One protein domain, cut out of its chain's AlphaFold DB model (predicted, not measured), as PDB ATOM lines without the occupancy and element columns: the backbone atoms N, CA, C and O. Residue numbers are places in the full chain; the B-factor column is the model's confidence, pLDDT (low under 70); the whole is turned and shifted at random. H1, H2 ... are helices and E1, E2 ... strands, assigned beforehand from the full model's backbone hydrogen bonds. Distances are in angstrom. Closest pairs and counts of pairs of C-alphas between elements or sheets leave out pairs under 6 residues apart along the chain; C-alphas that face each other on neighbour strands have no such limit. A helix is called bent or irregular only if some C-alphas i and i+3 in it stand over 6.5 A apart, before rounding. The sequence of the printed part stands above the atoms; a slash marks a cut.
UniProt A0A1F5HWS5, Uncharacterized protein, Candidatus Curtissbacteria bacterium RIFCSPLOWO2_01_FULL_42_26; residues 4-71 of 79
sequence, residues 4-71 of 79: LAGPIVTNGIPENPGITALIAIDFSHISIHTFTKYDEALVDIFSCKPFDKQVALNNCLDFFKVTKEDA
ATOM      1  N   LEU A   4     120.613 100.097  56.285       97.75
ATOM      2  CA  LEU A   4     119.241  99.880  56.748       97.75
ATOM      3  C   LEU A   4     118.745 101.035  57.623       97.75
ATOM      4  O   LEU A   4     117.571 101.386  57.555       97.75
ATOM      5  N   ALA A   5     119.627 101.618  58.443       97.69
ATOM      6  CA  ALA A   5     119.309 102.759  59.299       97.69
ATOM      7  C   ALA A   5     120.570 103.524  59.737       97.69
ATOM      8  O   ALA A   5     121.658 102.952  59.837       97.69
ATOM      9  N   GLY A   6     120.388 104.803  60.075       95.38
ATOM     10  CA  GLY A   6     121.434 105.678  60.603       95.38
ATOM     11  C   GLY A   6     122.097 106.589  59.553       95.38
ATOM     12  O   GLY A   6     121.581 106.713  58.442       95.38
ATOM     13  N   PRO A   7     123.225 107.238  59.906       96.19
ATOM     14  CA  PRO A   7     123.900 107.113  61.196       96.19
ATOM     15  C   PRO A   7     123.073 107.701  62.345       96.19
ATOM     16  O   PRO A   7     122.564 108.815  62.254       96.19
ATOM     17  N   ILE A   8     122.956 106.955  63.443       98.06
ATOM     18  CA  ILE A   8     122.575 107.528  64.736       98.06
ATOM     19  C   ILE A   8     123.840 108.161  65.300       98.06
ATOM     20  O   ILE A   8     124.823 107.453  65.515       98.06
ATOM     21  N   VAL A   9     123.818 109.476  65.505       98.38
ATOM     22  CA  VAL A   9     124.981 110.259  65.935       98.38
ATOM     23  C   VAL A   9     124.714 110.863  67.307       98.38
ATOM     24  O   VAL A   9     123.643 111.420  67.544       98.38
ATOM     25  N   THR A  10     125.691 110.773  68.203       98.00
ATOM     26  CA  THR A  10     125.636 111.400  69.526       98.00
ATOM     27  C   THR A  10     126.982 112.006  69.904       98.00
ATOM     28  O   THR A  10     128.037 111.519  69.489       98.00
ATOM     29  N   ASN A  11     126.938 113.068  70.703       98.12
ATOM     30  CA  ASN A  11     128.132 113.691  71.254       98.12
ATOM     31  C   ASN A  11     128.647 112.889  72.453       98.12
ATOM     32  O   ASN A  11     127.873 112.315  73.222       98.12
ATOM     33  N   GLY A  12     129.966 112.884  72.615       96.06
ATOM     34  CA  GLY A  12     130.629 112.427  73.825       96.06
ATOM     35  C   GLY A  12     130.362 113.355  75.012       96.06
ATOM     36  O   GLY A  12     129.883 114.481  74.869       96.06
ATOM     37  N   ILE A  13     130.696 112.859  76.197       96.50
ATOM     38  CA  ILE A  13     130.642 113.608  77.458       96.50
ATOM     39  C   ILE A  13     131.982 114.322  77.713       96.50
ATOM     40  O   ILE A  13     132.976 113.966  77.076       96.50
ATOM     41  N   PRO A  14     132.064 115.298  78.634       96.50
ATOM     42  CA  PRO A  14     133.305 116.034  78.904       96.50
ATOM     43  C   PRO A  14     134.522 115.155  79.236       96.50
ATOM     44  O   PRO A  14     135.649 115.510  78.893       96.50
ATOM     45  N   GLU A  15     134.320 114.000  79.868       95.88
ATOM     46  CA  GLU A  15     135.379 113.049  80.222       95.88
ATOM     47  C   GLU A  15     135.989 112.368  78.986       95.88
ATOM     48  O   GLU A  15     137.179 112.044  78.987       95.88
ATOM     49  N   ASN A  16     135.182 112.191  77.932       94.81
ATOM     50  CA  ASN A  16     135.522 111.535  76.670       94.81
ATOM     51  C   ASN A  16     134.895 112.313  75.492       94.81
ATOM     52  O   ASN A  16     133.914 111.853  74.896       94.81
ATOM     53  N   PRO A  17     135.413 113.516  75.185       97.44
ATOM     54  CA  PRO A  17     134.817 114.395  74.190       97.44
ATOM     55  C   PRO A  17     135.035 113.847  72.779       97.44
ATOM     56  O   PRO A  17     136.093 113.300  72.471       97.44
ATOM     57  N   GLY A  18     134.044 114.037  71.913       97.69
ATOM     58  CA  GLY A  18     134.057 113.561  70.534       97.69
ATOM     59  C   GLY A  18     132.658 113.178  70.069       97.69
ATOM     60  O   GLY A  18     131.667 113.710  70.568       97.69
ATOM     61  N   ILE A  19     132.576 112.272  69.102       98.19
ATOM     62  CA  ILE A  19     131.331 111.848  68.454       98.19
ATOM     63  C   ILE A  19     131.301 110.324  68.364       98.19
ATOM     64  O   ILE A  19     132.295 109.696  68.000       98.19
ATOM     65  N   THR A  20     130.139 109.743  68.650       98.38
ATOM     66  CA  THR A  20     129.820 108.343  68.359       98.38
ATOM     67  C   THR A  20     128.795 108.269  67.234       98.38
ATOM     68  O   THR A  20     127.796 108.988  67.267       98.38
ATOM     69  N   ALA A  21     129.020 107.382  66.265       98.31
ATOM     70  CA  ALA A  21     128.081 107.081  65.193       98.31
ATOM     71  C   ALA A  21     127.863 105.569  65.048       98.31
ATOM     72  O   ALA A  21     128.815 104.789  65.068       98.31
ATOM     73  N   LEU A  22     126.606 105.169  64.859       98.44
ATOM     74  CA  LEU A  22     126.206 103.788  64.581       98.44
ATOM     75  C   LEU A  22     125.352 103.722  63.319       98.44
ATOM     76  O   LEU A  22     124.372 104.455  63.178       98.44
ATOM     77  N   ILE A  23     125.714 102.813  62.419       98.50
ATOM     78  CA  ILE A  23     125.004 102.545  61.173       98.50
ATOM     79  C   ILE A  23     124.585 101.081  61.184       98.50
ATOM     80  O   ILE A  23     125.427 100.190  61.296       98.50
ATOM     81  N   ALA A  24     123.289 100.827  61.029       98.12
ATOM     82  CA  ALA A  24     122.796  99.482  60.777       98.12
ATOM     83  C   ALA A  24     122.936  99.185  59.282       98.12
ATOM     84  O   ALA A  24     122.415  99.925  58.444       98.12
ATOM     85  N   ILE A  25     123.620  98.095  58.948       97.56
ATOM     86  CA  ILE A  25     123.759  97.608  57.570       97.56
ATOM     87  C   ILE A  25     123.092  96.243  57.434       97.56
ATOM     88  O   ILE A  25     122.822  95.563  58.425       97.56
ATOM     89  N   ASP A  26     122.845  95.808  56.202       94.94
ATOM     90  CA  ASP A  26     122.309  94.478  55.967       94.94
ATOM     91  C   ASP A  26     123.234  93.391  56.545       94.94
ATOM     92  O   ASP A  26     124.370  93.209  56.111       94.94
ATOM     93  N   PHE A  27     122.705  92.655  57.532       93.88
ATOM     94  CA  PHE A  27     123.350  91.577  58.294       93.88
ATOM     95  C   PHE A  27     124.415  91.968  59.341       93.88
ATOM     96  O   PHE A  27     125.073  91.052  59.824       93.88
ATOM     97  N   SER A  28     124.603  93.242  59.725       95.69
ATOM     98  CA  SER A  28     125.455  93.633  60.879       95.69
ATOM     99  C   SER A  28     125.414  95.162  61.152       95.69
ATOM    100  O   SER A  28     124.330  95.740  61.203       95.69
ATOM    101  N   HIS A  29     126.563  95.830  61.342       97.12
ATOM    102  CA  HIS A  29     126.694  97.248  61.687       97.12
ATOM    103  C   HIS A  29     128.073  97.843  61.334       97.12
ATOM    104  O   HIS A  29     129.061  97.133  61.137       97.12
ATOM    105  N   ILE A  30     128.128  99.175  61.316       97.81
ATOM    106  CA  ILE A  30     129.360  99.973  61.344       97.81
ATOM    107  C   ILE A  30     129.297 100.877  62.579       97.81
ATOM    108  O   ILE A  30     128.268 101.523  62.804       97.81
ATOM    109  N   SER A  31     130.375 100.940  63.358       98.19
ATOM    110  CA  SER A  31     130.514 101.855  64.497       98.19
ATOM    111  C   SER A  31     131.731 102.752  64.343       98.19
ATOM    112  O   SER A  31     132.779 102.327  63.863       98.19
ATOM    113  N   ILE A  32     131.581 104.008  64.759       98.06
ATOM    114  CA  ILE A  32     132.662 104.989  64.820       98.06
ATOM    115  C   ILE A  32     132.618 105.662  66.187       98.06
ATOM    116  O   ILE A  32     131.571 106.165  66.594       98.06
ATOM    117  N   HIS A  33     133.764 105.726  66.856       97.88
ATOM    118  CA  HIS A  33     133.980 106.535  68.049       97.88
ATOM    119  C   HIS A  33     135.174 107.450  67.817       97.88
ATOM    120  O   HIS A  33     136.256 106.985  67.478       97.88
ATOM    121  N   THR A  34     134.990 108.749  68.007       97.94
ATOM    122  CA  THR A  34     136.080 109.729  67.963       97.94
ATOM    123  C   THR A  34     136.324 110.279  69.355       97.94
ATOM    124  O   THR A  34     135.377 110.471  70.120       97.94
ATOM    125  N   PHE A  35     137.587 110.543  69.672       97.75
ATOM    126  CA  PHE A  35     138.006 111.114  70.943       97.75
ATOM    127  C   PHE A  35     138.942 112.292  70.687       97.75
ATOM    128  O   PHE A  35     140.146 112.119  70.507       97.75
ATOM    129  N   THR A  36     138.404 113.513  70.699       95.75
ATOM    130  CA  THR A  36     139.177 114.730  70.381       95.75
ATOM    131  C   THR A  36     140.287 115.000  71.389       95.75
ATOM    132  O   THR A  36     141.301 115.598  71.051       95.75
ATOM    133  N   LYS A  37     140.129 114.516  72.627       95.81
ATOM    134  CA  LYS A  37     141.161 114.584  73.668       95.81
ATOM    135  C   LYS A  37     142.408 113.755  73.333       95.81
ATOM    136  O   LYS A  37     143.490 114.110  73.790       95.81
ATOM    137  N   TYR A  38     142.251 112.656  72.597       94.38
ATOM    138  CA  TYR A  38     143.336 111.719  72.284       94.38
ATOM    139  C   TYR A  38     143.782 111.792  70.818       94.38
ATOM    140  O   TYR A  38     144.741 111.121  70.464       94.38
ATOM    141  N   ASP A  39     143.108 112.606  69.998       94.19
ATOM    142  CA  ASP A  39     143.278 112.645  68.538       94.19
ATOM    143  C   ASP A  39     143.103 111.257  67.892       94.19
ATOM    144  O   ASP A  39     143.861 110.824  67.028       94.19
ATOM    145  N   GLU A  40     142.093 110.518  68.364       95.62
ATOM    146  CA  GLU A  40     141.840 109.139  67.947       95.62
ATOM    147  C   GLU A  40     140.453 108.976  67.317       95.62
ATOM    148  O   GLU A  40     139.454 109.546  67.771       95.62
ATOM    149  N   ALA A  41     140.387 108.111  66.304       96.94
ATOM    150  CA  ALA A  41     139.156 107.570  65.753       96.94
ATOM    151  C   ALA A  41     139.226 106.038  65.748       96.94
ATOM    152  O   ALA A  41     140.156 105.441  65.205       96.94
ATOM    153  N   LEU A  42     138.226 105.400  66.347       97.25
ATOM    154  CA  LEU A  42     138.042 103.956  66.370       97.25
ATOM    155  C   LEU A  42     136.882 103.615  65.439       97.25
ATOM    156  O   LEU A  42     135.772 104.114  65.631       97.25
ATOM    157  N   VAL A  43     137.150 102.803  64.419       97.69
ATOM    158  CA  VAL A  43     136.178 102.438  63.383       97.69
ATOM    159  C   VAL A  43     136.084 100.922  63.291       97.69
ATOM    160  O   VAL A  43     137.084 100.260  63.010       97.69
ATOM    161  N   ASP A  44     134.875 100.389  63.438       97.00
ATOM    162  CA  ASP A  44     134.579  98.978  63.217       97.00
ATOM    163  C   ASP A  44     133.604  98.828  62.052       97.00
ATOM    164  O   ASP A  44     132.526  99.422  62.024       97.00
ATOM    165  N   ILE A  45     133.981  97.993  61.084       96.06
ATOM    166  CA  ILE A  45     133.127  97.599  59.963       96.06
ATOM    167  C   ILE A  45     132.954  96.094  60.060       96.06
ATOM    168  O   ILE A  45     133.828  95.324  59.649       96.06
ATOM    169  N   PHE A  46     131.825  95.669  60.617       95.19
ATOM    170  CA  PHE A  46     131.504  94.259  60.751       95.19
ATOM    171  C   PHE A  46     130.396  93.910  59.768       95.19
ATOM    172  O   PHE A  46     129.366  94.563  59.752       95.19
ATOM    173  N   SER A  47     130.575  92.883  58.937       93.88
ATOM    174  CA  SER A  47     129.548  92.446  57.987       93.88
ATOM    175  C   SER A  47     129.604  90.941  57.775       93.88
ATOM    176  O   SER A  47     130.683  90.385  57.575       93.88
ATOM    177  N   CYS A  48     128.436  90.293  57.765       92.62
ATOM    178  CA  CYS A  48     128.307  88.892  57.355       92.62
ATOM    179  C   CYS A  48     128.302  88.723  55.826       92.62
ATOM    180  O   CYS A  48     128.308  87.597  55.334       92.62
ATOM    181  N   LYS A  49     128.271  89.822  55.060       91.81
ATOM    182  CA  LYS A  49     128.385  89.805  53.598       91.81
ATOM    183  C   LYS A  49     129.799  90.207  53.167       91.81
ATOM    184  O   LYS A  49     130.426  91.033  53.832       91.81
ATOM    185  N   PRO A  50     130.302  89.684  52.033       91.12
ATOM    186  CA  PRO A  50     131.561  90.148  51.468       91.12
ATOM    187  C   PRO A  50     131.525  91.650  51.174       91.12
ATOM    188  O   PRO A  50     130.536  92.181  50.662       91.12
ATOM    189  N   PHE A  51     132.629  92.322  51.471       92.31
ATOM    190  CA  PHE A  51     132.879  93.707  51.096       92.31
ATOM    191  C   PHE A  51     134.374  93.904  50.857       92.31
ATOM    192  O   PHE A  51     135.201  93.126  51.345       92.31
ATOM    193  N   ASP A  52     134.722  94.949  50.112       94.06
ATOM    194  CA  ASP A  52     136.117  95.288  49.875       94.06
ATOM    195  C   ASP A  52     136.711  95.993  51.103       94.06
ATOM    196  O   ASP A  52     136.463  97.170  51.379       94.06
ATOM    197  N   LYS A  53     137.513  95.237  51.855       92.56
ATOM    198  CA  LYS A  53     138.195  95.715  53.061       92.56
ATOM    199  C   LYS A  53     139.267  96.758  52.741       92.56
ATOM    200  O   LYS A  53     139.554  97.591  53.595       92.56
ATOM    201  N   GLN A  54     139.879  96.704  51.557       95.00
ATOM    202  CA  GLN A  54     140.931  97.638  51.171       95.00
ATOM    203  C   GLN A  54     140.333  98.992  50.799       95.00
ATOM    204  O   GLN A  54     140.860 100.015  51.227       95.00
ATOM    205  N   VAL A  55     139.201  98.999  50.091       95.81
ATOM    206  CA  VAL A  55     138.436 100.228  49.834       95.81
ATOM    207  C   VAL A  55     138.021 100.866  51.156       95.81
ATOM    208  O   VAL A  55     138.270 102.051  51.359       95.81
ATOM    209  N   ALA A  56     137.455 100.090  52.082       94.94
ATOM    210  CA  ALA A  56     137.047 100.600  53.388       94.94
ATOM    211  C   ALA A  56     138.225 101.176  54.199       94.94
ATOM    212  O   ALA A  56     138.126 102.278  54.735       94.94
ATOM    213  N   LEU A  57     139.354 100.459  54.239       95.62
ATOM    214  CA  LEU A  57     140.569 100.913  54.914       95.62
ATOM    215  C   LEU A  57     141.108 102.210  54.301       95.62
ATOM    216  O   LEU A  57     141.358 103.155  55.039       95.62
ATOM    217  N   ASN A  58     141.255 102.272  52.975       97.06
ATOM    218  CA  ASN A  58     141.775 103.461  52.294       97.06
ATOM    219  C   ASN A  58     140.887 104.678  52.551       97.06
ATOM    220  O   ASN A  58     141.403 105.733  52.890       97.06
ATOM    221  N   ASN A  59     139.561 104.511  52.502       96.62
ATOM    222  CA  ASN A  59     138.636 105.594  52.838       96.62
ATOM    223  C   ASN A  59     138.847 106.104  54.271       96.62
ATOM    224  O   ASN A  59     138.821 107.311  54.490       96.62
ATOM    225  N   CYS A  60     139.086 105.215  55.241       96.25
ATOM    226  CA  CYS A  60     139.370 105.630  56.616       96.25
ATOM    227  C   CYS A  60     140.704 106.387  56.715       96.25
ATOM    228  O   CYS A  60     140.741 107.471  57.293       96.25
ATOM    229  N   LEU A  61     141.779 105.848  56.132       96.50
ATOM    230  CA  LEU A  61     143.107 106.475  56.149       96.50
ATOM    231  C   LEU A  61     143.087 107.854  55.470       96.50
ATOM    232  O   LEU A  61     143.576 108.830  56.037       96.50
ATOM    233  N   ASP A  62     142.445 107.958  54.305       97.88
ATOM    234  CA  ASP A  62     142.345 109.199  53.537       97.88
ATOM    235  C   ASP A  62     141.469 110.247  54.230       97.88
ATOM    236  O   ASP A  62     141.774 111.442  54.158       97.88
ATOM    237  N   PHE A  63     140.383 109.828  54.888       96.62
ATOM    238  CA  PHE A  63     139.486 110.731  55.610       96.62
ATOM    239  C   PHE A  63     140.147 111.279  56.876       96.62
ATOM    240  O   PHE A  63     140.173 112.493  57.072       96.62
ATOM    241  N   PHE A  64     140.729 110.400  57.697       94.88
ATOM    242  CA  PHE A  64     141.383 110.782  58.952       94.88
ATOM    243  C   PHE A  64     142.820 111.284  58.768       94.88
ATOM    244  O   PHE A  64     143.429 111.724  59.734       94.88
ATOM    245  N   LYS A  65     143.356 111.264  57.539       95.69
ATOM    246  CA  LYS A  65     144.728 111.697  57.214       95.69
ATOM    247  C   LYS A  65     145.793 110.939  58.015       95.69
ATOM    248  O   LYS A  65     146.801 111.515  58.413       95.69
ATOM    249  N   VAL A  66     145.575 109.640  58.212       95.56
ATOM    250  CA  VAL A  66     146.471 108.749  58.963       95.56
ATOM    251  C   VAL A  66     147.213 107.841  57.986       95.56
ATOM    252  O   VAL A  66     146.625 107.335  57.029       95.56
ATOM    253  N   THR A  67     148.509 107.627  58.214       95.56
ATOM    254  CA  THR A  67     149.297 106.670  57.424       95.56
ATOM    255  C   THR A  67     148.959 105.235  57.824       95.56
ATOM    256  O   THR A  67     148.376 104.970  58.877       95.56
ATOM    257  N   LYS A  68     149.331 104.255  57.001       93.81
ATOM    258  CA  LYS A  68     149.095 102.854  57.369       93.81
ATOM    259  C   LYS A  68     149.971 102.430  58.553       93.81
ATOM    260  O   LYS A  68     149.575 101.548  59.309       93.81
ATOM    261  N   GLU A  69     151.136 103.049  58.690       94.88
ATOM    262  CA  GLU A  69     152.134 102.814  59.728       94.88
ATOM    263  C   GLU A  69     151.656 103.324  61.095       94.88
ATOM    264  O   GLU A  69     151.892 102.666  62.108       94.88
ATOM    265  N   ASP A  70     150.918 104.436  61.109       93.75
ATOM    266  CA  ASP A  70     150.356 105.039  62.324       93.75
ATOM    267  C   ASP A  70     148.991 104.435  62.715       93.75
ATOM    268  O   ASP A  70     148.499 104.630  63.830       93.75
ATOM    269  N   ALA A  71     148.368 103.658  61.821       95.12
ATOM    270  CA  ALA A  71     147.058 103.051  62.040       95.12
ATOM    271  C   ALA A  71     147.131 101.657  62.691       95.12
ATOM    272  O   ALA A  71     147.825 100.743  62.239       95.12
TER     273      ALA A  71
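What this domain is: This is residues 4 to 71 of the 79 residues of an uncharacterized protein of Candidatus Curtissbacteria bacterium RIFCSPLOWO2_01_FULL_42_26 (UniProt A0A1F5HWS5). A single four-stranded antiparallel sheet zigzags from E1 to E4 as a flat wall, and one helix, H1, lies beyond its edge strand E4 and only grazes it. The two faces of the sheet are otherwise bare of named helices, and a short tail, residues 65 to 71, follows the helix. The printed part has 68 residues with four named strands and one named helix, in the order E1 E2 E3 E4 H1, and the strands stand in that same order across the sheet. The class is mixed, helices and strands. The whole is only just compact, close to loose, with a radius of gyration of the C-alphas of 13.0 A, and its outline is flat, spanning 37 by 30 by 14 A.

How they stand to each other: E1, residues 4 to 11, is an edge strand of the sheet. E2, residues 19 to 25, forms a hairpin with E1; the two are antiparallel, at 171 degrees between their directions. The C-alphas of Val 9 and Ala 21 face each other at 4.5 A, and N 8 and O 22 are within hydrogen-bond range at 2.9 A, as are N 22 and O 8 at 3.0 A. E3, residues 28 to 35, forms a hairpin with E2, again antiparallel at 171 degrees. Here the C-alphas of Thr 20 and His 33 face each other at 4.5 A, and N 21 and O 32 are within hydrogen-bond range at 2.8 A. E2 and E3 are the inner strands. E4, residues 40 to 46, is the other edge strand and forms a hairpin with E3, antiparallel at 177 degrees. The C-alphas of Thr 34 and Ala 41 face each other at 4.4 A, and N 35 and O 40 are within hydrogen-bond range at 2.8 A, as are N 42 and O 33 at 2.8 A. These four strands form a meander, each strand the antiparallel neighbour of the one before. E1 and E4 are apart. From edge to edge of the sheet the strands' lines turn by 19 degrees. H1, residues 53 to 64, is on the sheet but only grazes it, with 9 pairs of C-alphas within 10 A, and those pairs are with E4. The closest C-alphas of E4 and H1 are those of Ala 41 and Phe 64, 7.8 A apart. In H1 every O i to N i+4 pair is within hydrogen-bond range.

Where its parts are: E1 begins at C-alpha 4, at (119.241, 99.880, 56.748), and measures 21.9 A from first to last C-alpha. E2 measures 19.5 A, E3 23.8 A and E4 19.5 A. E4 ends at C-alpha 46, at (131.504, 94.259, 60.751). H1 is 16.5 A long and ends at C-alpha 64, at (141.383, 110.782, 58.952). H1 is neither bent nor irregular.

The domain as a whole: The two C-alphas farthest apart are those of Pro 14, between E1 and E2, and Pro 50, between E4 and H1, at 37.8 A. The first and last printed C-alphas, of Leu 4 and Ala 71, are 28.5 A apart. The links E2 to E3, of 2 residues, and E3 to E4, of 4 residues, are tight. The links E1 to E2, of 7 residues, and E4 to H1, of 6 residues, are short, and no link is long. The printed part has no cut. Its mean pLDDT is 96.1, and no printed residue of this predicted model is under 70.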